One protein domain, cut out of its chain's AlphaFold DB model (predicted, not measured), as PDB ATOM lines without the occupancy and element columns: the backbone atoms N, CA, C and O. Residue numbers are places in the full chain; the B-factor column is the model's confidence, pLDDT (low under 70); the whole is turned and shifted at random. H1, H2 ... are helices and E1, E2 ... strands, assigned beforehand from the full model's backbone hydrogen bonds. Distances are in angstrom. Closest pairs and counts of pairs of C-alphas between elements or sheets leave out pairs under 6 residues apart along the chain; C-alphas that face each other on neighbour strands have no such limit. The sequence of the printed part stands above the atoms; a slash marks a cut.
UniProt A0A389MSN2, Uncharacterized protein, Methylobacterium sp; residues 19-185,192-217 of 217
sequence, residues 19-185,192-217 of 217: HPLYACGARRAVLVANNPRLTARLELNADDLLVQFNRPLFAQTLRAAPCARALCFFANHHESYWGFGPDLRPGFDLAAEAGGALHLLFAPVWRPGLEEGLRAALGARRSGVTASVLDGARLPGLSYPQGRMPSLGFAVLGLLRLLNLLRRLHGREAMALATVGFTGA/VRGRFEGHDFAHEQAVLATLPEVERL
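What this domain is: This is residues 19 to 185 and 192 to 217 of the 217 residues of an uncharacterized protein of Methylobacterium sp (UniProt A0A389MSN2). One twisted sheet of seven parallel strands runs through the body, with the long helix H5 packed on one face and the short helices H3 and H4 over the other face near the E5 edge. H1 packs on H5, H6 sits near H5 at Phe 154, and three long stretches with no named element link the parts. The printed part has 193 residues, with six named helices and seven named strands in the order H1 E1 E2 H2 E3 H3 E4 H4 E5 H5 E6 H6 E7. The sheet's order is E5 E4 E3 E2 E1 E6 E7, and the class is mixed, helices and strands, with under half of the residues in named elements. The whole is compact, with a radius of gyration of the C-alphas of 15.9 A, and rounded, spanning 40 by 40 by 34 A.

How they stand to each other: H1, residues 20 to 23, only grazes the sheet, with its residues 20 to 21. E1, residues 28 to 32, and E2, residues 48 to 53, are parallel neighbours at 24 degrees, with N 30 and O 49 2.8 A apart, within hydrogen-bond range. H2, residues 59 to 62, only grazes the sheet. E3, residues 68 to 73, is parallel to E2 at 17 degrees, with N 70 and O 50 2.8 A apart. H3, residues 94 to 98, has a height over the sheet of 8.7 A. E4, residues 102 to 106, is parallel to E3 at 24 degrees, with N 71 and O 103 3.2 A apart. H4, residues 114 to 122, touches H3, the closest C-alphas being those of Ala 95 and Leu 122, 5.4 A apart. The edge strand E5, residues 127 to 130, is parallel to E4 at 17 degrees, with no backbone N and O within hydrogen-bond range across the pair. H4 is on the same face as H3, runs along the strands at 5 degrees to E5 on the local plane, and has a height of 9.9 A. E2 H2 E3, E3 H3 E4 and E4 H4 E5 are strand-helix-strand units, each two parallel neighbour strands with a helix between and a right-handed crossover. H5, residues 152 to 169, is on the sheet and touches H1 with residues 160 to 167 alone; the closest C-alphas, of Tyr 22 and Leu 163, are 5.9 A apart. E6, residues 176 to 180, is parallel to E1 at 17 degrees, with N 178 and O 29 2.9 A apart. H6, residues 201 to 208, is only just not on the sheet, with 4 pairs of C-alphas within 10 A. H6 is close to H5 but not clearly touching, the closest C-alphas being those of Phe 154 and Glu 204, 6.9 A apart, at a shallow tilt of 20 degrees, the same way. The edge strand E7, residues 214 to 216, is parallel to E6 at 32 degrees, with N 215 and O 177 2.8 A apart. Every O i to N i+4 pair is within hydrogen-bond range in H3, H4, H5 and H6; H1 and H2 are too short for such a pair.

Where its parts are: H1 begins at C-alpha 20, (153.661, 122.467, 150.268). H5 is the longest helix, 25.7 A from C-alpha 152 at (137.459, 121.525, 143.070) to C-alpha 169; H4 measures 12.4 A and H6 10.3 A. E3 measures 17.1 A, E2 16.1 A, E6 13.3 A, E1 12.7 A and E4 12.6 A. E7 ends at C-alpha 216, (143.660, 128.412, 128.671).

The domain as a whole: The two C-alphas farthest apart are those of Gly 171 and Val 192, 46.1 A. Residues 186 to 191 are not printed, and C-alphas 185 and 192 are 11.8 A apart across the cut. The long links are E1 to E2, E3 to H3 and E5 to H5. The mean pLDDT of the printed part is 72.3; 77 residues are under 70, among them 74 to 88, 98 to 115 and 122 to 143.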
ATOM      1  N   HIS A  19     152.195 125.711 153.481       74.69
ATOM      2  CA  HIS A  19     151.583 124.883 152.458       74.69
ATOM      3  C   HIS A  19     152.644 124.338 151.485       74.69
ATOM      4  O   HIS A  19     153.420 125.113 150.921       74.69
ATOM      5  N   PRO A  20     152.661 123.032 151.175       76.06
ATOM      6  CA  PRO A  20     153.661 122.467 150.268       76.06
ATOM      7  C   PRO A  20     153.701 123.127 148.876       76.06
ATOM      8  O   PRO A  20     154.772 123.370 148.326       76.06
ATOM      9  N   LEU A  21     152.537 123.514 148.339       79.69
ATOM     10  CA  LEU A  21     152.448 124.281 147.084       79.69
ATOM     11  C   LEU A  21     153.073 125.681 147.166       79.69
ATOM     12  O   LEU A  21     153.518 126.204 146.150       79.69
ATOM     13  N   TYR A  22     153.143 126.291 148.352       83.50
ATOM     14  CA  TYR A  22     153.867 127.548 148.533       83.50
ATOM     15  C   TYR A  22     155.376 127.333 148.376       83.50
ATOM     16  O   TYR A  22     156.059 128.122 147.716       83.50
ATOM     17  N   ALA A  23     155.904 126.254 148.958       82.69
ATOM     18  CA  ALA A  23     157.315 125.878 148.870       82.69
ATOM     19  C   ALA A  23     157.706 125.285 147.503       82.69
ATOM     20  O   ALA A  23     158.892 125.257 147.182       82.69
ATOM     21  N   CYS A  24     156.731 124.861 146.692       82.69
ATOM     22  CA  CYS A  24     156.957 124.279 145.374       82.69
ATOM     23  C   CYS A  24     157.828 125.187 144.483       82.69
ATOM     24  O   CYS A  24     157.612 126.404 144.388       82.69
ATOM     25  N   GLY A  25     158.834 124.574 143.852       86.75
ATOM     26  CA  GLY A  25     159.762 125.223 142.924       86.75
ATOM     27  C   GLY A  25     159.261 125.287 141.481       86.75
ATOM     28  O   GLY A  25     159.977 125.815 140.637       86.75
ATOM     29  N   ALA A  26     158.063 124.763 141.198       90.06
ATOM     30  CA  ALA A  26     157.478 124.825 139.866       90.06
ATOM     31  C   ALA A  26     157.327 126.278 139.396       90.06
ATOM     32  O   ALA A  26     157.047 127.184 140.188       90.06
ATOM     33  N   ARG A  27     157.500 126.483 138.092       94.38
ATOM     34  CA  ARG A  27     157.315 127.771 137.413       94.38
ATOM     35  C   ARG A  27     155.915 127.918 136.842       94.38
ATOM     36  O   ARG A  27     155.418 129.035 136.734       94.38
ATOM     37  N   ARG A  28     155.264 126.804 136.510       94.88
ATOM     38  CA  ARG A  28     153.908 126.775 135.961       94.88
ATOM     39  C   ARG A  28     153.085 125.685 136.634       94.88
ATOM     40  O   ARG A  28     153.552 124.567 136.806       94.88
ATOM     41  N   ALA A  29     151.852 126.007 137.006       92.69
ATOM     42  CA  ALA A  29     150.861 125.050 137.474       92.69
ATOM     43  C   ALA A  29     149.830 124.803 136.368       92.69
ATOM     44  O   ALA A  29     149.170 125.739 135.916       92.69
ATOM     45  N   VAL A  30     149.683 123.547 135.952       92.06
ATOM     46  CA  VAL A  30     148.750 123.114 134.906       92.06
ATOM     47  C   VAL A  30     147.611 122.339 135.559       92.06
ATOM     48  O   VAL A  30     147.785 121.202 135.997       92.06
ATOM     49  N   LEU A  31     146.442 122.968 135.649       90.00
ATOM     50  CA  LEU A  31     145.228 122.401 136.225       90.00
ATOM     51  C   LEU A  31     144.454 121.679 135.129       90.00
ATOM     52  O   LEU A  31     143.923 122.319 134.221       90.00
ATOM     53  N   VAL A  32     144.343 120.357 135.229       85.25
ATOM     54  CA  VAL A  32     143.665 119.555 134.205       85.25
ATOM     55  C   VAL A  32     142.343 119.028 134.747       85.25
ATOM     56  O   VAL A  32     142.321 118.180 135.641       85.25
ATOM     57  N   ALA A  33     141.230 119.548 134.222       77.44
ATOM     58  CA  ALA A  33     139.889 119.123 134.616       77.44
ATOM     59  C   ALA A  33     139.645 117.649 134.260       77.44
ATOM     60  O   ALA A  33     140.205 117.141 133.291       77.44
ATOM     61  N   ASN A  34     138.753 116.970 134.986       71.62
ATOM     62  CA  ASN A  34     138.290 115.629 134.619       71.62
ATOM     63  C   ASN A  34     137.331 115.698 133.412       71.62
ATOM     64  O   ASN A  34     136.117 115.572 133.560       71.62
ATOM     65  N   ASN A  35     137.875 115.966 132.224       69.38
ATOM     66  CA  ASN A  35     137.118 116.081 130.984       69.38
ATOM     67  C   ASN A  35     137.309 114.813 130.118       69.38
ATOM     68  O   ASN A  35     138.414 114.596 129.615       69.38
ATOM     69  N   PRO A  36     136.263 113.984 129.904       64.75
ATOM     70  CA  PRO A  36     136.336 112.768 129.079       64.75
ATOM     71  C   PRO A  36     136.710 113.034 127.620       64.75
ATOM     72  O   PRO A  36     137.173 112.131 126.931       64.75
ATOM     73  N   ARG A  37     136.468 114.254 127.130       65.19
ATOM     74  CA  ARG A  37     136.702 114.654 125.740       65.19
ATOM     75  C   ARG A  37     138.074 115.290 125.537       65.19
ATOM     76  O   ARG A  37     138.349 115.773 124.442       65.19
ATOM     77  N   LEU A  38     138.920 115.335 126.568       67.50
ATOM     78  CA  LEU A  38     140.248 115.916 126.438       67.50
ATOM     79  C   LEU A  38     141.122 115.043 125.526       67.50
ATOM     80  O   LEU A  38     141.519 113.942 125.896       67.50
ATOM     81  N   THR A  39     141.434 115.561 124.340       66.25
ATOM     82  CA  THR A  39     142.319 114.930 123.346       66.25
ATOM     83  C   THR A  39     143.645 115.674 123.171       66.25
ATOM     84  O   THR A  39     144.495 115.244 122.395       66.25
ATOM     85  N   ALA A  40     143.833 116.791 123.882       66.56
ATOM     86  CA  ALA A  40     145.017 117.628 123.761       66.56
ATOM     87  C   ALA A  40     146.275 116.901 124.262       66.56
ATOM     88  O   ALA A  40     146.285 116.299 125.339       66.56
ATOM     89  N   ARG A  41     147.364 117.004 123.492       75.56
ATOM     90  CA  ARG A  41     148.696 116.605 123.946       75.56
ATOM     91  C   ARG A  41     149.265 117.740 124.792       75.56
ATOM     92  O   ARG A  41     149.559 118.805 124.266       75.56
ATOM     93  N   LEU A  42     149.408 117.505 126.093       82.31
ATOM     94  CA  LEU A  42     150.017 118.475 127.001       82.31
ATOM     95  C   LEU A  42     151.537 118.335 126.979       82.31
ATOM     96  O   LEU A  42     152.077 117.270 127.281       82.31
ATOM     97  N   GLU A  43     152.221 119.422 126.641       87.31
ATOM     98  CA  GLU A  43     153.677 119.522 126.734       87.31
ATOM     99  C   GLU A  43     154.061 119.934 128.160       87.31
ATOM    100  O   GLU A  43     154.119 121.119 128.503       87.31
ATOM    101  N   LEU A  44     154.257 118.920 129.007       89.44
ATOM    102  CA  LEU A  44     154.684 119.063 130.398       89.44
ATOM    103  C   LEU A  44     156.191 118.804 130.537       89.44
ATOM    104  O   LEU A  44     156.723 117.887 129.907       89.44
ATOM    105  N   ASN A  45     156.866 119.567 131.393       91.56
ATOM    106  CA  ASN A  45     158.301 119.456 131.672       91.56
ATOM    107  C   ASN A  45     158.617 119.488 133.189       91.56
ATOM    108  O   ASN A  45     157.716 119.562 134.021       91.56
ATOM    109  N   ALA A  46     159.906 119.419 133.546       90.62
ATOM    110  CA  ALA A  46     160.383 119.329 134.934       90.62
ATOM    111  C   ALA A  46     160.062 120.544 135.812       90.62
ATOM    112  O   ALA A  46     159.977 120.396 137.032       90.62
ATOM    113  N   ASP A  47     159.836 121.707 135.206       92.19
ATOM    114  CA  ASP A  47     159.473 122.936 135.909       92.19
ATOM    115  C   ASP A  47     157.952 123.071 136.104       92.19
ATOM    116  O   ASP A  47     157.492 124.040 136.717       92.19
ATOM    117  N   ASP A  48     157.158 122.121 135.602       92.12
ATOM    118  CA  ASP A  48     155.707 122.130 135.742       92.12
ATOM    119  C   ASP A  48     155.232 121.423 137.018       92.12
ATOM    120  O   ASP A  48     155.768 120.401 137.461       92.12
ATOM    121  N   LEU A  49     154.138 121.944 137.563       89.81
ATOM    122  CA  LEU A  49     153.271 121.270 138.513       89.81
ATOM    123  C   LEU A  49     151.984 120.854 137.798       89.81
ATOM    124  O   LEU A  49     151.142 121.690 137.473       89.81
ATOM    125  N   LEU A  50     151.797 119.554 137.614       88.44
ATOM    126  CA  LEU A  50     150.546 118.988 137.133       88.44
ATOM    127  C   LEU A  50     149.553 118.850 138.295       88.44
ATOM    128  O   LEU A  50     149.772 118.077 139.228       88.44
ATOM    129  N   VAL A  51     148.438 119.576 138.229       86.75
ATOM    130  CA  VAL A  51     147.354 119.512 139.214       86.75
ATOM    131  C   VAL A  51     146.199 118.696 138.637       86.75
ATOM    132  O   VAL A  51     145.567 119.098 137.658       86.75
ATOM    133  N   GLN A  52     145.925 117.545 139.246       80.88
ATOM    134  CA  GLN A  52     144.878 116.617 138.817       80.88
ATOM    135  C   GLN A  52     143.757 116.565 139.852       80.88
ATOM    136  O   GLN A  52     144.004 116.564 141.059       80.88
ATOM    137  N   PHE A  53     142.519 116.492 139.369       76.94
ATOM    138  CA  PHE A  53     141.318 116.423 140.200       76.94
ATOM    139  C   PHE A  53     140.643 115.072 140.010       76.94
ATOM    140  O   PHE A  53     140.301 114.716 138.878       76.94
ATOM    141  N   ASN A  54     140.419 114.340 141.104       67.06
ATOM    142  CA  ASN A  54     139.956 112.949 141.063       67.06
ATOM    143  C   ASN A  54     140.842 112.085 140.127       67.06
ATOM    144  O   ASN A  54     141.936 112.516 139.783       67.06
ATOM    145  N   ARG A  55     140.471 110.855 139.743       67.25
ATOM    146  CA  ARG A  55     141.188 110.138 138.666       67.25
ATOM    147  C   ARG A  55     140.684 110.662 137.315       67.25
ATOM    148  O   ARG A  55     139.631 110.192 136.875       67.25
ATOM    149  N   PRO A  56     141.366 111.612 136.639       63.91
ATOM    150  CA  PRO A  56     140.924 112.022 135.321       63.91
ATOM    151  C   PRO A  56     140.987 110.837 134.359       63.91
ATOM    152  O   PRO A  56     141.893 110.006 134.450       63.91
ATOM    153  N   LEU A  57     140.061 110.767 133.405       65.75
ATOM    154  CA  LEU A  57     140.043 109.690 132.403       65.75
ATOM    155  C   LEU A  57     141.358 109.578 131.605       65.75
ATOM    156  O   LEU A  57     141.727 108.488 131.181       65.75
ATOM    157  N   PHE A  58     142.111 110.673 131.480       69.00
ATOM    158  CA  PHE A  58     143.427 110.729 130.834       69.00
ATOM    159  C   PHE A  58     144.616 110.603 131.813       69.00
ATOM    160  O   PHE A  58     145.756 110.799 131.406       69.00
ATOM    161  N   ALA A  59     144.417 110.275 133.098       72.75
ATOM    162  CA  ALA A  59     145.514 110.192 134.083       72.75
ATOM    163  C   ALA A  59     146.699 109.335 133.595       72.75
ATOM    164  O   ALA A  59     147.860 109.721 133.733       72.75
ATOM    165  N   GLN A  60     146.389 108.219 132.928       72.81
ATOM    166  CA  GLN A  60     147.378 107.293 132.383       72.81
ATOM    167  C   GLN A  60     148.273 107.924 131.312       72.81
ATOM    168  O   GLN A  60     149.464 107.621 131.277       72.81
ATOM    169  N   THR A  61     147.737 108.809 130.464       75.12
ATOM    170  CA  THR A  61     148.530 109.456 129.405       75.12
ATOM    171  C   THR A  61     149.506 110.468 129.985       75.12
ATOM    172  O   THR A  61     150.598 110.652 129.454       75.12
ATOM    173  N   LEU A  62     149.149 111.077 131.117       80.00
ATOM    174  CA  LEU A  62     150.017 112.017 131.805       80.00
ATOM    175  C   LEU A  62     151.006 111.327 132.732       80.00
ATOM    176  O   LEU A  62     151.978 111.966 133.098       80.00
ATOM    177  N   ARG A  63     150.825 110.055 133.112       78.25
ATOM    178  CA  ARG A  63     151.652 109.342 134.111       78.25
ATOM    179  C   ARG A  63     153.166 109.407 133.868       78.25
ATOM    180  O   ARG A  63     153.924 109.485 134.827       78.25
ATOM    181  N   ALA A  64     153.602 109.414 132.611       79.25
ATOM    182  CA  ALA A  64     155.021 109.493 132.253       79.25
ATOM    183  C   ALA A  64     155.558 110.933 132.123       79.25
ATOM    184  O   ALA A  64     156.744 111.114 131.857       79.25
ATOM    185  N   ALA A  65     154.711 111.956 132.286       84.81
ATOM    186  CA  ALA A  65     155.126 113.348 132.187       84.81
ATOM    187  C   ALA A  65     156.192 113.668 133.250       84.81
ATOM    188  O   ALA A  65     155.963 113.383 134.432       84.81
ATOM    189  N   PRO A  66     157.324 114.282 132.864       86.00
ATOM    190  CA  PRO A  66     158.449 114.525 133.756       86.00
ATOM    191  C   PRO A  66     158.203 115.779 134.600       86.00
ATOM    192  O   PRO A  66     158.972 116.716 134.504       86.00
ATOM    193  N   CYS A  67     157.126 115.827 135.383       85.81
ATOM    194  CA  CYS A  67     156.694 117.004 136.145       85.81
ATOM    195  C   CYS A  67     156.325 116.640 137.593       85.81
ATOM    196  O   CYS A  67     156.047 115.474 137.905       85.81
ATOM    197  N   ALA A  68     156.305 117.638 138.481       84.56
ATOM    198  CA  ALA A  68     155.767 117.474 139.831       84.56
ATOM    199  C   ALA A  68     154.240 117.330 139.786       84.56
ATOM    200  O   ALA A  68     153.601 117.769 138.829       84.56
ATOM    201  N   ARG A  69     153.630 116.740 140.824       82.06
ATOM    202  CA  ARG A  69     152.186 116.469 140.836       82.06
ATOM    203  C   ARG A  69     151.492 116.939 142.106       82.06
ATOM    204  O   ARG A  69     152.014 116.866 143.213       82.06
ATOM    205  N   ALA A  70     150.257 117.387 141.948       81.44
ATOM    206  CA  ALA A  70     149.320 117.602 143.039       81.44
ATOM    207  C   ALA A  70     148.017 116.880 142.701       81.44
ATOM    208  O   ALA A  70     147.407 117.152 141.669       81.44
ATOM    209  N   LEU A  71     147.597 115.958 143.565       78.81
ATOM    210  CA  LEU A  71     146.342 115.231 143.395       78.81
ATOM    211  C   LEU A  71     145.317 115.803 144.371       78.81
ATOM    212  O   LEU A  71     145.558 115.861 145.572       78.81
ATOM    213  N   CYS A  72     144.175 116.233 143.859       77.25
ATOM    214  CA  CYS A  72     143.138 116.904 144.634       77.25
ATOM    215  C   CYS A  72     141.853 116.069 144.596       77.25
ATOM    216  O   CYS A  72     141.444 115.617 143.522       77.25
ATOM    217  N   PHE A  73     141.178 115.916 145.740       70.69
ATOM    218  CA  PHE A  73     139.960 115.105 145.855       70.69
ATOM    219  C   PHE A  73     138.847 115.842 146.621       70.69
ATOM    220  O   PHE A  73     139.114 116.552 147.592       70.69
ATOM    221  N   PHE A  74     137.590 115.659 146.199       64.31
ATOM    222  CA  PHE A  74     136.412 115.995 147.018       64.31
ATOM    223  C   PHE A  74     136.055 114.812 147.943       64.31
ATOM    224  O   PHE A  74     136.486 113.695 147.679       64.31
ATOM    225  N   ALA A  75     135.270 115.034 149.008       54.09
ATOM    226  CA  ALA A  75     134.834 113.979 149.954       54.09
ATOM    227  C   ALA A  75     133.299 113.917 150.237       54.09
ATOM    228  O   ALA A  75     132.821 113.088 151.017       54.09
ATOM    229  N   ASN A  76     132.503 114.768 149.581       49.12
ATOM    230  CA  ASN A  76     131.043 114.874 149.622       49.12
ATOM    231  C   ASN A  76     130.133 113.888 148.818       49.12
ATOM    232  O   ASN A  76     128.926 113.991 149.009       49.12
ATOM    233  N   HIS A  77     130.579 112.941 147.979       47.59
ATOM    234  CA  HIS A  77     129.663 112.146 147.127       47.59
ATOM    235  C   HIS A  77     129.343 110.754 147.690       47.59
ATOM    236  O   HIS A  77     130.190 110.085 148.287       47.59
ATOM    237  N   HIS A  78     128.075 110.362 147.574       41.47
ATOM    238  CA  HIS A  78     127.495 109.132 148.123       41.47
ATOM    239  C   HIS A  78     127.859 107.876 147.328       41.47
ATOM    240  O   HIS A  78     127.741 106.770 147.852       41.47
ATOM    241  N   GLU A  79     128.353 108.038 146.110       40.47
ATOM    242  CA  GLU A  79     128.759 106.945 145.247       40.47
ATOM    243  C   GLU A  79     130.226 107.157 144.921       40.47
ATOM    244  O   GLU A  79     130.588 108.201 144.386       40.47
ATOM    245  N   SER A  80     131.063 106.196 145.322       43.16
ATOM    246  CA  SER A  80     132.369 105.917 144.717       43.16
ATOM    247  C   SER A  80     132.991 107.118 144.006       43.16
ATOM    248  O   SER A  80     132.788 107.320 142.804       43.16
ATOM    249  N   TYR A  81     133.762 107.912 144.751       51.19
ATOM    250  CA  TYR A  81     134.697 108.852 144.146       51.19
ATOM    251  C   TYR A  81     135.368 108.183 142.966       51.19
ATOM    252  O   TYR A  81     135.708 107.010 143.064       51.19
ATOM    253  N   TRP A  82     135.539 108.912 141.871       53.94
ATOM    254  CA  TRP A  82     136.210 108.490 140.647       53.94
ATOM    255  C   TRP A  82     137.621 107.955 140.960       53.94
ATOM    256  O   TRP A  82     138.613 108.666 140.809       53.94
ATOM    257  N   GLY A  83     137.689 106.719 141.467       58.81
ATOM    258  CA  GLY A  83     138.860 106.080 142.043       58.81
ATOM    259  C   GLY A  83     138.895 105.752 143.554       58.81
ATOM    260  O   GLY A  83     139.922 105.214 143.927       58.81
ATOM    261  N   PHE A  84     137.892 105.977 144.423       65.75
ATOM    262  CA  PHE A  84     137.879 105.433 145.808       65.75
ATOM    263  C   PHE A  84     136.683 104.517 146.076       65.75
ATOM    264  O   PHE A  84     135.563 104.781 145.635       65.75
ATOM    265  N   GLY A  85     136.944 103.441 146.818       66.56
ATOM    266  CA  GLY A  85     135.955 102.467 147.249       66.56
ATOM    267  C   GLY A  85     135.131 102.920 148.462       66.56
ATOM    268  O   GLY A  85     135.421 103.950 149.080       66.56
ATOM    269  N   PRO A  86     134.098 102.139 148.834       67.25
ATOM    270  CA  PRO A  86     133.244 102.405 149.999       67.25
ATOM    271  C   PRO A  86     133.998 102.469 151.339       67.25
ATOM    272  O   PRO A  86     133.506 103.065 152.292       67.25
ATOM    273  N   ASP A  87     135.184 101.868 151.410       69.19
ATOM    274  CA  ASP A  87     136.091 101.853 152.562       69.19
ATOM    275  C   ASP A  87     137.068 103.043 152.592       69.19
ATOM    276  O   ASP A  87     138.009 103.051 153.384       69.19
ATOM    277  N   LEU A  88     136.858 104.040 151.723       68.19
ATOM    278  CA  LEU A  88     137.707 105.225 151.564       68.19
ATOM    279  C   LEU A  88     139.139 104.906 151.103       68.19
ATOM    280  O   LEU A  88     140.031 105.747 151.230       68.19
ATOM    281  N   ARG A  89     139.373 103.720 150.526       71.38
ATOM    282  CA  ARG A  89     140.652 103.375 149.890       71.38
ATOM    283  C   ARG A  89     140.624 103.677 148.397       71.38
ATOM    284  O   ARG A  89     139.588 103.486 147.760       71.38
ATOM    285  N   PRO A  90     141.741 104.119 147.797       70.25
ATOM    286  CA  PRO A  90     141.800 104.284 146.356       70.25
ATOM    287  C   PRO A  90     141.711 102.912 145.667       70.25
ATOM    288  O   PRO A  90     142.445 101.986 145.998       70.25
ATOM    289  N   GLY A  91     140.842 102.781 144.669       70.56
ATOM    290  CA  GLY A  91     140.738 101.629 143.767       70.56
ATOM    291  C   GLY A  91     141.821 101.602 142.679       70.56
ATOM    292  O   GLY A  91     141.632 100.985 141.633       70.56
ATOM    293  N   PHE A  92     142.920 102.327 142.878       71.56
ATOM    294  CA  PHE A  92     144.059 102.425 141.970       71.56
ATOM    295  C   PHE A  92     145.346 102.672 142.769       71.56
ATOM    296  O   PHE A  92     145.298 103.067 143.934       71.56
ATOM    297  N   ASP A  93     146.503 102.456 142.138       76.88
ATOM    298  CA  ASP A  93     147.804 102.730 142.756       76.88
ATOM    299  C   ASP A  93     148.060 104.245 142.811       76.88
ATOM    300  O   ASP A  93     148.630 104.854 141.902       76.88
ATOM    301  N   LEU A  94     147.587 104.862 143.896       73.00
ATOM    302  CA  LEU A  94     147.737 106.290 144.151       73.00
ATOM    303  C   LEU A  94     149.213 106.707 144.217       73.00
ATOM    304  O   LEU A  94     149.557 107.792 143.754       73.00
ATOM    305  N   ALA A  95     150.095 105.847 144.736       71.44
ATOM    306  CA  ALA A  95     151.524 106.136 144.828       71.44
ATOM    307  C   ALA A  95     152.186 106.192 143.442       71.44
ATOM    308  O   ALA A  95     153.091 106.996 143.214       71.44
ATOM    309  N   ALA A  96     151.723 105.365 142.506       74.06
ATOM    310  CA  ALA A  96     152.176 105.393 141.124       74.06
ATOM    311  C   ALA A  96     151.672 106.608 140.325       74.06
ATOM    312  O   ALA A  96     152.386 107.075 139.438       74.06
ATOM    313  N   GLU A  97     150.467 107.104 140.615       72.44
ATOM    314  CA  GLU A  97     149.898 108.304 139.979       72.44
ATOM    315  C   GLU A  97     150.489 109.600 140.547       72.44
ATOM    316  O   GLU A  97     150.690 110.569 139.816       72.44
ATOM    317  N   ALA A  98     150.792 109.609 141.845       65.31
ATOM    318  CA  ALA A  98     151.352 110.748 142.560       65.31
ATOM    319  C   ALA A  98     152.807 111.063 142.183       65.31
ATOM    320  O   ALA A  98     153.232 112.213 142.267       65.31
ATOM    321  N   GLY A  99     153.591 110.065 141.772       63.25
ATOM    322  CA  GLY A  99     155.025 110.260 141.565       63.25
ATOM    323  C   GLY A  99     155.751 110.712 142.846       63.25
ATOM    324  O   GLY A  99     155.319 110.433 143.963       63.25
ATOM    325  N   GLY A 100     156.902 111.374 142.693       51.62
ATOM    326  CA  GLY A 100     157.811 111.710 143.802       51.62
ATOM    327  C   GLY A 100     157.394 112.884 144.701       51.62
ATOM    328  O   GLY A 100     158.013 113.075 145.747       51.62
ATOM    329  N   ALA A 101     156.375 113.665 144.334       50.12
ATOM    330  CA  ALA A 101     155.864 114.764 145.147       50.12
ATOM    331  C   ALA A 101     154.340 114.762 145.069       50.12
ATOM    332  O   ALA A 101     153.787 114.897 143.985       50.12
ATOM    333  N   LEU A 102     153.688 114.583 146.216       50.59
ATOM    334  CA  LEU A 102     152.239 114.576 146.332       50.59
ATOM    335  C   LEU A 102     151.791 115.694 147.259       50.59
ATOM    336  O   LEU A 102     152.187 115.756 148.427       50.59
ATOM    337  N   HIS A 103     150.909 116.533 146.738       55.53
ATOM    338  CA  HIS A 103     150.193 117.533 147.510       55.53
ATOM    339  C   HIS A 103     148.714 117.189 147.444       55.53
ATOM    340  O   HIS A 103     148.084 117.382 146.405       55.53
ATOM    341  N   LEU A 104     148.201 116.610 148.533       52.09
ATOM    342  CA  LEU A 104     146.778 116.344 148.675       52.09
ATOM    343  C   LEU A 104     146.090 117.621 149.132       52.09
ATOM    344  O   LEU A 104     146.431 118.159 150.182       52.09
ATOM    345  N   LEU A 105     145.144 118.091 148.324       54.28
ATOM    346  CA  LEU A 105     144.272 119.215 148.640       54.28
ATOM    347  C   LEU A 105     142.866 118.673 148.871       54.28
ATOM    348  O   LEU A 105     142.258 118.096 147.966       54.28
ATOM    349  N   PHE A 106     142.375 118.853 150.093       52.62
ATOM    350  CA  PHE A 106     141.010 118.513 150.471       52.62
ATOM    351  C   PHE A 106     140.100 119.730 150.293       52.62
ATOM    352  O   PHE A 106     140.535 120.876 150.339       52.62
ATOM    353  N   ALA A 107     138.820 119.465 150.076       48.78
ATOM    354  CA  ALA A 107     137.751 120.453 150.072       48.78
ATOM    355  C   ALA A 107     136.518 119.828 150.765       48.78
ATOM    356  O   ALA A 107     136.409 118.604 150.869       48.78
ATOM    357  N   PRO A 108     135.611 120.640 151.316       44.62
ATOM    358  CA  PRO A 108     135.303 120.651 152.742       44.62
ATOM    359  C   PRO A 108     134.116 119.753 153.100       44.62
ATOM    360  O   PRO A 108     133.027 120.244 153.355       44.62
ATOM    361  N   VAL A 109     134.304 118.438 153.169       50.56
ATOM    362  CA  VAL A 109     133.481 117.602 154.060       50.56
ATOM    363  C   VAL A 109     134.394 116.546 154.654       50.56
ATOM    364  O   VAL A 109     134.728 115.557 154.009       50.56
ATOM    365  N   TRP A 110     134.850 116.790 155.879       54.81
ATOM    366  CA  TRP A 110     135.659 115.834 156.623       54.81
ATOM    367  C   TRP A 110     134.865 114.535 156.804       54.81
ATOM    368  O   TRP A 110     133.873 114.508 157.533       54.81
ATOM    369  N   ARG A 111     135.287 113.459 156.131       59.50
ATOM    370  CA  ARG A 111     134.859 112.101 156.472       59.50
ATOM    371  C   ARG A 111     135.888 111.513 157.437       59.50
ATOM    372  O   ARG A 111     137.052 111.406 157.045       59.50
ATOM    373  N   PRO A 112     135.491 111.124 158.662       62.59
ATOM    374  CA  PRO A 112     136.381 110.391 159.559       62.59
ATOM    375  C   PRO A 112     137.001 109.182 158.839       62.59
ATOM    376  O   PRO A 112     136.287 108.459 158.145       62.59
ATOM    377  N   GLY A 113     138.316 108.973 158.967       63.72
ATOM    378  CA  GLY A 113     139.030 107.850 158.343       63.72
ATOM    379  C   GLY A 113     139.584 108.103 156.934       63.72
ATOM    380  O   GLY A 113     140.384 107.302 156.450       63.72
ATOM    381  N   LEU A 114     139.190 109.191 156.253       69.12
ATOM    382  CA  LEU A 114     139.676 109.488 154.898       69.12
ATOM    383  C   LEU A 114     141.174 109.821 154.888       69.12
ATOM    384  O   LEU A 114     141.907 109.375 154.006       69.12
ATOM    385  N   GLU A 115     141.634 110.601 155.867       68.88
ATOM    386  CA  GLU A 115     143.042 110.971 155.980       68.88
ATOM    387  C   GLU A 115     143.912 109.740 156.264       68.88
ATOM    388  O   GLU A 115     144.935 109.542 155.610       68.88
ATOM    389  N   GLU A 116     143.483 108.878 157.185       70.88
ATOM    390  CA  GLU A 116     144.156 107.622 157.508       70.88
ATOM    391  C   GLU A 116     144.192 106.673 156.305       70.88
ATOM    392  O   GLU A 116     145.243 106.097 156.017       70.88
ATOM    393  N   GLY A 117     143.085 106.545 155.565       71.88
ATOM    394  CA  GLY A 117     143.012 105.741 154.343       71.88
ATOM    395  C   GLY A 117     143.976 106.228 153.257       71.88
ATOM    396  O   GLY A 117     144.679 105.425 152.639       71.88
ATOM    397  N   LEU A 118     144.081 107.547 153.075       71.56
ATOM    398  CA  LEU A 118     145.028 108.165 152.145       71.56
ATOM    399  C   LEU A 118     146.477 107.983 152.598       71.56
ATOM    400  O   LEU A 118     147.312 107.553 151.805       71.56
ATOM    401  N   ARG A 119     146.785 108.246 153.875       72.06
ATOM    402  CA  ARG A 119     148.125 108.018 154.443       72.06
ATOM    403  C   ARG A 119     148.549 106.556 154.289       72.06
ATOM    404  O   ARG A 119     149.675 106.295 153.875       72.06
ATOM    405  N   ALA A 120     147.648 105.611 154.554       73.19
ATOM    406  CA  ALA A 120     147.912 104.186 154.378       73.19
ATOM    407  C   ALA A 120     148.192 103.823 152.909       73.19
ATOM    408  O   ALA A 120     149.131 103.076 152.639       73.19
ATOM    409  N   ALA A 121     147.431 104.379 151.961       71.25
ATOM    410  CA  ALA A 121     147.630 104.133 150.531       71.25
ATOM    411  C   ALA A 121     148.948 104.714 149.981       71.25
ATOM    412  O   ALA A 121     149.489 104.209 148.999       71.25
ATOM    413  N   LEU A 122     149.471 105.767 150.609       67.81
ATOM    414  CA  LEU A 122     150.706 106.450 150.205       67.81
ATOM    415  C   LEU A 122     151.955 105.897 150.901       67.81
ATOM    416  O   LEU A 122     153.072 106.012 150.386       67.81
ATOM    417  N   GLY A 123     151.765 105.258 152.056       67.06
ATOM    418  CA  GLY A 123     152.833 104.694 152.870       67.06
ATOM    419  C   GLY A 123     153.790 105.762 153.411       67.06
ATOM    420  O   GLY A 123     153.413 106.899 153.674       67.06
ATOM    421  N   ALA A 124     155.063 105.393 153.586       56.22
ATOM    422  CA  ALA A 124     156.108 106.275 154.127       56.22
ATOM    423  C   ALA A 124     156.706 107.257 153.095       56.22
ATOM    424  O   ALA A 124     157.632 108.008 153.412       56.22
ATOM    425  N   ARG A 125     156.230 107.238 151.841       53.91
ATOM    426  CA  ARG A 125     156.731 108.135 150.793       53.91
ATOM    427  C   ARG A 125     156.232 109.543 151.106       53.91
ATOM    428  O   ARG A 125     155.037 109.751 151.259       53.91
ATOM    429  N   ARG A 126     157.169 110.487 151.259       53.75
ATOM    430  CA  ARG A 126     156.930 111.889 151.643       53.75
ATOM    431  C   ARG A 126     155.737 112.489 150.892       53.75
ATOM    432  O   ARG A 126     155.875 112.950 149.765       53.75
ATOM    433  N   SER A 127     154.590 112.558 151.551       47.22
ATOM    434  CA  SER A 127     153.441 113.315 151.072       47.22
ATOM    435  C   SER A 127     152.835 114.064 152.243       47.22
ATOM    436  O   SER A 127     152.316 113.457 153.183       47.22
ATOM    437  N   GLY A 128     152.927 115.392 152.187       51.53
ATOM    438  CA  GLY A 128     152.143 116.269 153.041       51.53
ATOM    439  C   GLY A 128     150.679 116.073 152.678       51.53
ATOM    440  O   GLY A 128     150.190 116.642 151.705       51.53
ATOM    441  N   VAL A 129     150.005 115.202 153.422       51.41
ATOM    442  CA  VAL A 129     148.549 115.158 153.442       51.41
ATOM    443  C   VAL A 129     148.126 116.392 154.229       51.41
ATOM    444  O   VAL A 129     148.222 116.405 155.453       51.41
ATOM    445  N   THR A 130     147.779 117.463 153.523       53.34
ATOM    446  CA  THR A 130     147.335 118.720 154.132       53.34
ATOM    447  C   THR A 130     145.852 118.888 153.873       53.34
ATOM    448  O   THR A 130     145.430 119.138 152.747       53.34
ATOM    449  N   ALA A 131     145.045 118.759 154.924       50.94
ATOM    450  CA  ALA A 131     143.640 119.124 154.880       50.94
ATOM    451  C   ALA A 131     143.514 120.647 154.734       50.94
ATOM    452  O   ALA A 131     143.495 121.384 155.715       50.94
ATOM    453  N   SER A 132     143.478 121.147 153.499       51.00
ATOM    454  CA  SER A 132     143.183 122.556 153.250       51.00
ATOM    455  C   SER A 132     141.681 122.803 153.336       51.00
ATOM    456  O   SER A 132     140.877 122.085 152.753       51.00
ATOM    457  N   VAL A 133     141.284 123.849 154.054       49.22
ATOM    458  CA  VAL A 133     139.892 124.305 154.064       49.22
ATOM    459  C   VAL A 133     139.703 125.237 152.879       49.22
ATOM    460  O   VAL A 133     139.931 126.441 152.971       49.22
ATOM    461  N   LEU A 134     139.307 124.681 151.737       56.56
ATOM    462  CA  LEU A 134     138.809 125.485 150.625       56.56
ATOM    463  C   LEU A 134     137.351 125.862 150.911       56.56
ATOM    464  O   LEU A 134     136.423 125.240 150.397       56.56
ATOM    465  N   ASP A 135     137.144 126.866 151.766       55.25
ATOM    466  CA  ASP A 135     135.848 127.541 151.836       55.25
ATOM    467  C   ASP A 135     135.723 128.443 150.603       55.25
ATOM    468  O   ASP A 135     136.308 129.528 150.529       55.25
ATOM    469  N   GLY A 136     134.974 127.959 149.611       50.41
ATOM    470  CA  GLY A 136     134.730 128.647 148.348       50.41
ATOM    471  C   GLY A 136     134.176 130.066 148.496       50.41
ATOM    472  O   GLY A 136     134.393 130.882 147.610       50.41
ATOM    473  N   ALA A 137     133.522 130.386 149.619       48.06
ATOM    474  CA  ALA A 137     133.004 131.725 149.892       48.06
ATOM    475  C   ALA A 137     134.085 132.726 150.347       48.06
ATOM    476  O   ALA A 137     133.801 133.918 150.467       48.06
ATOM    477  N   ARG A 138     135.312 132.266 150.634       54.47
ATOM    478  CA  ARG A 138     136.370 133.070 151.272       54.47
ATOM    479  C   ARG A 138     137.665 133.159 150.473       54.47
ATOM    480  O   ARG A 138     138.600 133.815 150.929       54.47
ATOM    481  N   LEU A 139     137.752 132.518 149.307       62.00
ATOM    482  CA  LEU A 139     138.954 132.582 148.477       62.00
ATOM    483  C   LEU A 139     139.094 133.984 147.849       62.00
ATOM    484  O   LEU A 139     138.217 134.405 147.087       62.00
ATOM    485  N   PRO A 140     140.181 134.727 148.140       58.28
ATOM    486  CA  PRO A 140     140.356 136.077 147.622       58.28
ATOM    487  C   PRO A 140     140.333 136.100 146.092       58.28
ATOM    488  O   PRO A 140     141.045 135.349 145.428       58.28
ATOM    489  N   GLY A 141     139.510 136.984 145.528       62.69
ATOM    490  CA  GLY A 141     139.429 137.183 144.081       62.69
ATOM    491  C   GLY A 141     138.601 136.147 143.317       62.69
ATOM    492  O   GLY A 141     138.617 136.205 142.090       62.69
ATOM    493  N   LEU A 142     137.883 135.243 143.998       68.25
ATOM    494  CA  LEU A 142     136.880 134.348 143.406       68.25
ATOM    495  C   LEU A 142     135.559 134.463 144.187       68.25
ATOM    496  O   LEU A 142     135.255 133.640 145.043       68.25
ATOM    497  N   SER A 143     134.771 135.506 143.908       68.38
ATOM    498  CA  SER A 143     133.403 135.594 144.441       68.38
ATOM    499  C   SER A 143     132.543 134.489 143.826       68.38
ATOM    500  O   SER A 143     132.617 134.260 142.614       68.38
ATOM    501  N   TYR A 144     131.732 133.813 144.639       74.00
ATOM    502  CA  TYR A 144     130.850 132.733 144.195       74.00
ATOM    503  C   TYR A 144     129.398 133.015 144.612       74.00
ATOM    504  O   TYR A 144     129.183 133.533 145.714       74.00
ATOM    505  N   PRO A 145     128.389 132.708 143.774       74.00
ATOM    506  CA  PRO A 145     126.998 133.003 144.102       74.00
ATOM    507  C   PRO A 145     126.540 132.308 145.390       74.00
ATOM    508  O   PRO A 145     126.873 131.149 145.647       74.00
ATOM    509  N   GLN A 146     125.728 133.003 146.192       73.19
ATOM    510  CA  GLN A 146     125.179 132.442 147.426       73.19
ATOM    511  C   GLN A 146     124.371 131.165 147.138       73.19
ATOM    512  O   GLN A 146     123.592 131.102 146.186       73.19
ATOM    513  N   GLY A 147     124.554 130.140 147.975       69.88
ATOM    514  CA  GLY A 147     123.883 128.844 147.813       69.88
ATOM    515  C   GLY A 147     124.475 127.964 146.706       69.88
ATOM    516  O   GLY A 147     123.874 126.948 146.356       69.88
ATOM    517  N   ARG A 148     125.632 128.342 146.151       72.69
ATOM    518  CA  ARG A 148     126.397 127.544 145.187       72.69
ATOM    519  C   ARG A 148     127.742 127.126 145.760       72.69
ATOM    520  O   ARG A 148     128.245 127.749 146.691       72.69
ATOM    521  N   MET A 149     128.324 126.079 145.179       72.75
ATOM    522  CA  MET A 149     129.643 125.573 145.556       72.75
ATOM    523  C   MET A 149     130.593 125.568 144.357       72.75
ATOM    524  O   MET A 149     130.208 125.062 143.304       72.75
ATOM    525  N   PRO A 150     131.835 126.062 144.488       77.19
ATOM    526  CA  PRO A 150     132.807 125.954 143.409       77.19
ATOM    527  C   PRO A 150     133.182 124.497 143.147       77.19
ATOM    528  O   PRO A 150     133.177 123.660 144.053       77.19
ATOM    529  N   SER A 151     133.542 124.196 141.906       78.12
ATOM    530  CA  SER A 151     134.239 122.964 141.566       78.12
ATOM    531  C   SER A 151     135.601 122.907 142.266       78.12
ATOM    532  O   SER A 151     136.186 123.933 142.625       78.12
ATOM    533  N   LEU A 152     136.146 121.699 142.442       77.75
ATOM    534  CA  LEU A 152     137.459 121.525 143.070       77.75
ATOM    535  C   LEU A 152     138.537 122.240 142.266       77.75
ATOM    536  O   LEU A 152     139.393 122.903 142.836       77.75
ATOM    537  N   GLY A 153     138.456 122.136 140.938       81.62
ATOM    538  CA  GLY A 153     139.365 122.823 140.033       81.62
ATOM    539  C   GLY A 153     139.366 124.331 140.248       81.62
ATOM    540  O   GLY A 153     140.427 124.938 140.364       81.62
ATOM    541  N   PHE A 154     138.181 124.928 140.379       81.81
ATOM    542  CA  PHE A 154     138.038 126.362 140.609       81.81
ATOM    543  C   PHE A 154     138.499 126.790 142.008       81.81
ATOM    544  O   PHE A 154     139.174 127.807 142.163       81.81
ATOM    545  N   ALA A 155     138.210 125.986 143.032       80.38
ATOM    546  CA  ALA A 155     138.682 126.239 144.389       80.38
ATOM    547  C   ALA A 155     140.219 126.157 144.489       80.38
ATOM    548  O   ALA A 155     140.860 127.020 145.092       80.38
ATOM    549  N   VAL A 156     140.832 125.160 143.845       82.88
ATOM    550  CA  VAL A 156     142.293 125.010 143.796       82.88
ATOM    551  C   VAL A 156     142.946 126.130 142.988       82.88
ATOM    552  O   VAL A 156     144.000 126.626 143.385       82.88
ATOM    553  N   LEU A 157     142.309 126.606 141.915       86.38
ATOM    554  CA  LEU A 157     142.765 127.806 141.215       86.38
ATOM    555  C   LEU A 157     142.806 129.022 142.151       86.38
ATOM    556  O   LEU A 157     143.794 129.753 142.164       86.38
ATOM    557  N   GLY A 158     141.769 129.221 142.970       83.44
ATOM    558  CA  GLY A 158     141.736 130.293 143.968       83.44
ATOM    559  C   GLY A 158     142.868 130.198 144.982       83.44
ATOM    560  O   GLY A 158     143.534 131.198 145.256       83.44
ATOM    561  N   LEU A 159     143.144 128.991 145.481       82.19
ATOM    562  CA  LEU A 159     144.296 128.741 146.345       82.19
ATOM    563  C   LEU A 159     145.609 129.117 145.650       82.19
ATOM    564  O   LEU A 159     146.405 129.851 146.222       82.19
ATOM    565  N   LEU A 160     145.839 128.664 144.416       87.44
ATOM    566  CA  LEU A 160     147.072 128.969 143.682       87.44
ATOM    567  C   LEU A 160     147.240 130.473 143.431       87.44
ATOM    568  O   LEU A 160     148.349 130.994 143.558       87.44
ATOM    569  N   ARG A 161     146.150 131.196 143.154       88.69
ATOM    570  CA  ARG A 161     146.171 132.663 143.043       88.69
ATOM    571  C   ARG A 161     146.542 133.330 144.369       88.69
ATOM    572  O   ARG A 161     147.391 134.222 144.373       88.69
ATOM    573  N   LEU A 162     145.985 132.870 145.491       85.19
ATOM    574  CA  LEU A 162     146.365 133.345 146.826       85.19
ATOM    575  C   LEU A 162     147.842 133.056 147.131       85.19
ATOM    576  O   LEU A 162     148.565 133.937 147.593       85.19
ATOM    577  N   LEU A 163     148.324 131.851 146.825       86.62
ATOM    578  CA  LEU A 163     149.731 131.497 147.004       86.62
ATOM    579  C   LEU A 163     150.645 132.371 146.138       86.62
ATOM    580  O   LEU A 163     151.680 132.824 146.619       86.62
ATOM    581  N   ASN A 164     150.258 132.676 144.899       90.75
ATOM    582  CA  ASN A 164     150.989 133.607 144.042       90.75
ATOM    583  C   ASN A 164     151.035 135.028 144.611       90.75
ATOM    584  O   ASN A 164     152.081 135.675 144.535       90.75
ATOM    585  N   LEU A 165     149.944 135.507 145.217       89.75
ATOM    586  CA  LEU A 165     149.939 136.785 145.930       89.75
ATOM    587  C   LEU A 165     150.948 136.767 147.088       89.75
ATOM    588  O   LEU A 165     151.790 137.657 147.176       89.75
ATOM    589  N   LEU A 166     150.924 135.725 147.923       88.56
ATOM    590  CA  LEU A 166     151.870 135.563 149.033       88.56
ATOM    591  C   LEU A 166     153.323 135.442 148.556       88.56
ATOM    592  O   LEU A 166     154.234 135.964 149.193       88.56
ATOM    593  N   ARG A 167     153.563 134.771 147.425       91.56
ATOM    594  CA  ARG A 167     154.895 134.677 146.813       91.56
ATOM    595  C   ARG A 167     155.398 136.059 146.416       91.56
ATOM    596  O   ARG A 167     156.485 136.429 146.845       91.56
ATOM    597  N   ARG A 168     154.579 136.851 145.716       93.19
ATOM    598  CA  ARG A 168     154.919 138.231 145.329       93.19
ATOM    599  C   ARG A 168     155.210 139.116 146.540       93.19
ATOM    600  O   ARG A 168     156.219 139.813 146.542       93.19
ATOM    601  N   LEU A 169     154.375 139.046 147.580       93.12
ATOM    602  CA  LEU A 169     154.575 139.801 148.825       93.12
ATOM    603  C   LEU A 169     155.899 139.454 149.523       93.12
ATOM    604  O   LEU A 169     156.481 140.302 150.187       93.12
ATOM    605  N   HIS A 170     156.391 138.226 149.352       93.69
ATOM    606  CA  HIS A 170     157.665 137.761 149.903       93.69
ATOM    607  C   HIS A 170     158.819 137.801 148.885       93.69
ATOM    608  O   HIS A 170     159.823 137.118 149.074       93.69
ATOM    609  N   GLY A 171     158.689 138.554 147.786       94.81
ATOM    610  CA  GLY A 171     159.751 138.706 146.782       94.81
ATOM    611  C   GLY A 171     160.057 137.440 145.972       94.81
ATOM    612  O   GLY A 171     161.133 137.322 145.393       94.81
ATOM    613  N   ARG A 172     159.132 136.475 145.934       94.00
ATOM    614  CA  ARG A 172     159.243 135.230 145.163       94.00
ATOM    615  C   ARG A 172     158.462 135.339 143.858       94.00
ATOM    616  O   ARG A 172     157.383 135.931 143.803       94.00
ATOM    617  N   GLU A 173     158.977 134.689 142.820       93.75
ATOM    618  CA  GLU A 173     158.312 134.600 141.520       93.75
ATOM    619  C   GLU A 173     156.976 133.851 141.635       93.75
ATOM    620  O   GLU A 173     156.903 132.789 142.261       93.75
ATOM    621  N   ALA A 174     155.914 134.404 141.048       93.62
ATOM    622  CA  ALA A 174     154.610 133.750 140.965       93.62
ATOM    623  C   ALA A 174     154.628 132.629 139.915       93.62
ATOM    624  O   ALA A 174     155.248 132.778 138.870       93.62
ATOM    625  N   MET A 175     153.905 131.538 140.165       93.12
ATOM    626  CA  MET A 175     153.705 130.488 139.167       93.12
ATOM    627  C   MET A 175     152.788 130.988 138.050       93.12
ATOM    628  O   MET A 175     151.726 131.548 138.337       93.12
ATOM    629  N   ALA A 176     153.141 130.727 136.794       95.75
ATOM    630  CA  ALA A 176     152.187 130.803 135.694       95.75
ATOM    631  C   ALA A 176     151.052 129.797 135.939       95.75
ATOM    632  O   ALA A 176     151.297 128.686 136.411       95.75
ATOM    633  N   LEU A 177     149.809 130.179 135.659       93.56
ATOM    634  CA  LEU A 177     148.651 129.316 135.869       93.56
ATOM    635  C   LEU A 177     148.065 128.954 134.511       93.56
ATOM    636  O   LEU A 177     147.776 129.845 133.721       93.56
ATOM    637  N   ALA A 178     147.872 127.664 134.257       92.12
ATOM    638  CA  ALA A 178     147.226 127.168 133.053       92.12
ATOM    639  C   ALA A 178     146.061 126.248 133.418       92.12
ATOM    640  O   ALA A 178     146.158 125.434 134.337       92.12
ATOM    641  N   THR A 179     144.958 126.358 132.687       89.00
ATOM    642  CA  THR A 179     143.789 125.483 132.820       89.00
ATOM    643  C   THR A 179     143.573 124.714 131.529       89.00
ATOM    644  O   THR A 179     143.583 125.299 130.452       89.00
ATOM    645  N   VAL A 180     143.357 123.406 131.648       85.56
ATOM    646  CA  VAL A 180     143.159 122.492 130.521       85.56
ATOM    647  C   VAL A 180     141.830 121.774 130.687       85.56
ATOM    648  O   VAL A 180     141.555 121.180 131.734       85.56
ATOM    649  N   GLY A 181     140.998 121.791 129.647       77.19
ATOM    650  CA  GLY A 181     139.733 121.048 129.654       77.19
ATOM    651  C   GLY A 181     138.687 121.599 130.628       77.19
ATOM    652  O   GLY A 181     137.617 121.008 130.761       77.19
ATOM    653  N   PHE A 182     138.958 122.756 131.245       75.69
ATOM    654  CA  PHE A 182     137.978 123.580 131.954       75.69
ATOM    655  C   PHE A 182     136.962 124.198 130.987       75.69
ATOM    656  O   PHE A 182     136.130 124.980 131.410       75.69
ATOM    657  N   THR A 183     137.004 123.883 129.694       56.78
ATOM    658  CA  THR A 183     136.019 124.325 128.717       56.78
ATOM    659  C   THR A 183     134.697 123.621 129.002       56.78
ATOM    660  O   THR A 183     134.570 122.405 128.877       56.78
ATOM    661  N   GLY A 184     133.685 124.388 129.394       50.38
ATOM    662  CA  GLY A 184     132.316 123.911 129.580       50.38
ATOM    663  C   GLY A 184     131.631 123.471 128.279       50.38
ATOM    664  O   GLY A 184     130.450 123.757 128.114       50.38
ATOM    665  N   ALA A 185     132.324 122.787 127.358       42.66
ATOM    666  CA  ALA A 185     131.728 122.085 126.219       42.66
ATOM    667  C   ALA A 185     131.016 120.816 126.717       42.66
ATOM    668  O   ALA A 185     131.307 119.679 126.335       42.66
ATOM    669  N   VAL A 192     121.569 120.464 130.108       35.66
ATOM    670  CA  VAL A 192     120.514 121.459 129.894       35.66
ATOM    671  C   VAL A 192     119.985 121.923 131.255       35.66
ATOM    672  O   VAL A 192     119.010 121.379 131.762       35.66
ATOM    673  N   ARG A 193     120.702 122.891 131.852       36.84
ATOM    674  CA  ARG A 193     120.415 123.782 133.004       36.84
ATOM    675  C   ARG A 193     121.633 124.076 133.895       36.84
ATOM    676  O   ARG A 193     121.428 124.612 134.978       36.84
ATOM    677  N   GLY A 194     122.876 123.784 133.488       41.41
ATOM    678  CA  GLY A 194     124.081 124.405 134.083       41.41
ATOM    679  C   GLY A 194     124.242 124.265 135.607       41.41
ATOM    680  O   GLY A 194     124.853 125.118 136.241       41.41
ATOM    681  N   ARG A 195     123.642 123.234 136.210       49.53
ATOM    682  CA  ARG A 195     123.550 123.034 137.663       49.53
ATOM    683  C   ARG A 195     123.705 121.547 137.954       49.53
ATOM    684  O   ARG A 195     122.712 120.842 138.099       49.53
ATOM    685  N   PHE A 196     124.938 121.067 138.001       52.94
ATOM    686  CA  PHE A 196     125.222 119.732 138.519       52.94
ATOM    687  C   PHE A 196     125.534 119.872 140.007       52.94
ATOM    688  O   PHE A 196     126.445 120.612 140.365       52.94
ATOM    689  N   GLU A 197     124.731 119.244 140.865       59.22
ATOM    690  CA  GLU A 197     125.027 119.083 142.302       59.22
ATOM    691  C   GLU A 197     125.355 120.380 143.073       59.22
ATOM    692  O   GLU A 197     126.104 120.379 144.042       59.22
ATOM    693  N   GLY A 198     124.785 121.519 142.659       64.81
ATOM    694  CA  GLY A 198     125.028 122.814 143.312       64.81
ATOM    695  C   GLY A 198     126.243 123.592 142.790       64.81
ATOM    696  O   GLY A 198     126.427 124.738 143.209       64.81
ATOM    697  N   HIS A 199     126.998 123.038 141.836       72.19
ATOM    698  CA  HIS A 199     128.057 123.735 141.104       72.19
ATOM    699  C   HIS A 199     127.500 124.661 140.015       72.19
ATOM    700  O   HIS A 199     126.481 124.354 139.389       72.19
ATOM    701  N   ASP A 200     128.184 125.783 139.779       77.12
ATOM    702  CA  ASP A 200     127.861 126.773 138.746       77.12
ATOM    703  C   ASP A 200     129.037 126.941 137.772       77.12
ATOM    704  O   ASP A 200     129.828 127.884 137.834       77.12
ATOM    705  N   PHE A 201     129.171 125.986 136.849       77.81
ATOM    706  CA  PHE A 201     130.262 125.991 135.873       77.81
ATOM    707  C   PHE A 201     130.204 127.185 134.915       77.81
ATOM    708  O   PHE A 201     131.244 127.620 134.430       77.81
ATOM    709  N   ALA A 202     129.013 127.730 134.648       77.62
ATOM    710  CA  ALA A 202     128.869 128.915 133.808       77.62
ATOM    711  C   ALA A 202     129.506 130.138 134.483       77.62
ATOM    712  O   ALA A 202     130.268 130.862 133.842       77.62
ATOM    713  N   HIS A 203     129.261 130.319 135.785       81.56
ATOM    714  CA  HIS A 203     129.936 131.340 136.587       81.56
ATOM    715  C   HIS A 203     131.454 131.139 136.609       81.56
ATOM    716  O   HIS A 203     132.203 132.086 136.381       81.56
ATOM    717  N   GLU A 204     131.927 129.905 136.802       84.06
ATOM    718  CA  GLU A 204     133.365 129.600 136.775       84.06
ATOM    719  C   GLU A 204     134.011 129.976 135.440       84.06
ATOM    720  O   GLU A 204     135.077 130.586 135.428       84.06
ATOM    721  N   GLN A 205     133.352 129.678 134.314       82.50
ATOM    722  CA  GLN A 205     133.830 130.091 132.992       82.50
ATOM    723  C   GLN A 205     133.863 131.608 132.831       82.50
ATOM    724  O   GLN A 205     134.828 132.137 132.279       82.50
ATOM    725  N   ALA A 206     132.820 132.299 133.294       83.38
ATOM    726  CA  ALA A 206     132.751 133.749 133.222       83.38
ATOM    727  C   ALA A 206     133.894 134.392 134.017       83.38
ATOM    728  O   ALA A 206     134.542 135.301 133.513       83.38
ATOM    729  N   VAL A 207     134.196 133.876 135.213       84.19
ATOM    730  CA  VAL A 207     135.345 134.335 136.004       84.19
ATOM    731  C   VAL A 207     136.664 133.981 135.320       84.19
ATOM    732  O   VAL A 207     137.515 134.846 135.192       84.19
ATOM    733  N   LEU A 208     136.851 132.756 134.821       85.38
ATOM    734  CA  LEU A 208     138.082 132.379 134.108       85.38
ATOM    735  C   LEU A 208     138.363 133.286 132.901       85.38
ATOM    736  O   LEU A 208     139.516 133.602 132.631       85.38
ATOM    737  N   ALA A 209     137.321 133.734 132.196       84.88
ATOM    738  CA  ALA A 209     137.459 134.658 131.074       84.88
ATOM    739  C   ALA A 209     137.938 136.064 131.484       84.88
ATOM    740  O   ALA A 209     138.422 136.801 130.627       84.88
ATOM    741  N   THR A 210     137.823 136.442 132.762       86.50
ATOM    742  CA  THR A 210     138.295 137.736 133.285       86.50
ATOM    743  C   THR A 210     139.658 137.661 133.974       86.50
ATOM    744  O   THR A 210     140.126 138.679 134.478       86.50
ATOM    745  N   LEU A 211     140.307 136.489 133.993       87.31
ATOM    746  CA  LEU A 211     141.614 136.269 134.618       87.31
ATOM    747  C   LEU A 211     142.728 136.219 133.559       87.31
ATOM    748  O   LEU A 211     143.067 135.130 133.092       87.31
ATOM    749  N   PRO A 212     143.323 137.362 133.165       86.75
ATOM    750  CA  PRO A 212     144.359 137.397 132.129       86.75
ATOM    751  C   PRO A 212     145.645 136.669 132.538       86.75
ATOM    752  O   PRO A 212     146.450 136.317 131.683       86.75
ATOM    753  N   GLU A 213     145.857 136.443 133.837       86.62
ATOM    754  CA  GLU A 213     146.996 135.687 134.353       86.62
ATOM    755  C   GLU A 213     146.849 134.162 134.218       86.62
ATOM    756  O   GLU A 213     147.777 133.435 134.579       86.62
ATOM    757  N   VAL A 214     145.690 133.677 133.757       88.19
ATOM    758  CA  VAL A 214     145.402 132.250 133.587       88.19
ATOM    759  C   VAL A 214     145.373 131.902 132.102       88.19
ATOM    760  O   VAL A 214     144.461 132.279 131.368       88.19
ATOM    761  N   GLU A 215     146.357 131.125 131.666       89.19
ATOM    762  CA  GLU A 215     146.397 130.546 130.330       89.19
ATOM    763  C   GLU A 215     145.315 129.463 130.179       89.19
ATOM    764  O   GLU A 215     145.037 128.679 131.097       89.19
ATOM    765  N   ARG A 216     144.678 129.411 129.009       83.81
ATOM    766  CA  ARG A 216     143.660 128.412 128.671       83.81
ATOM    767  C   ARG A 216     144.201 127.546 127.542       83.81
ATOM    768  O   ARG A 216     144.415 128.057 126.445       83.81
ATOM    769  N   LEU A 217     144.419 126.272 127.846       79.38
ATOM    770  CA  LEU A 217     145.019 125.263 126.973       79.38
ATOM    771  C   LEU A 217     143.982 124.234 126.500       79.38
ATOM    772  O   LEU A 217     143.056 123.896 127.282       79.38
TER     773      LEU A 217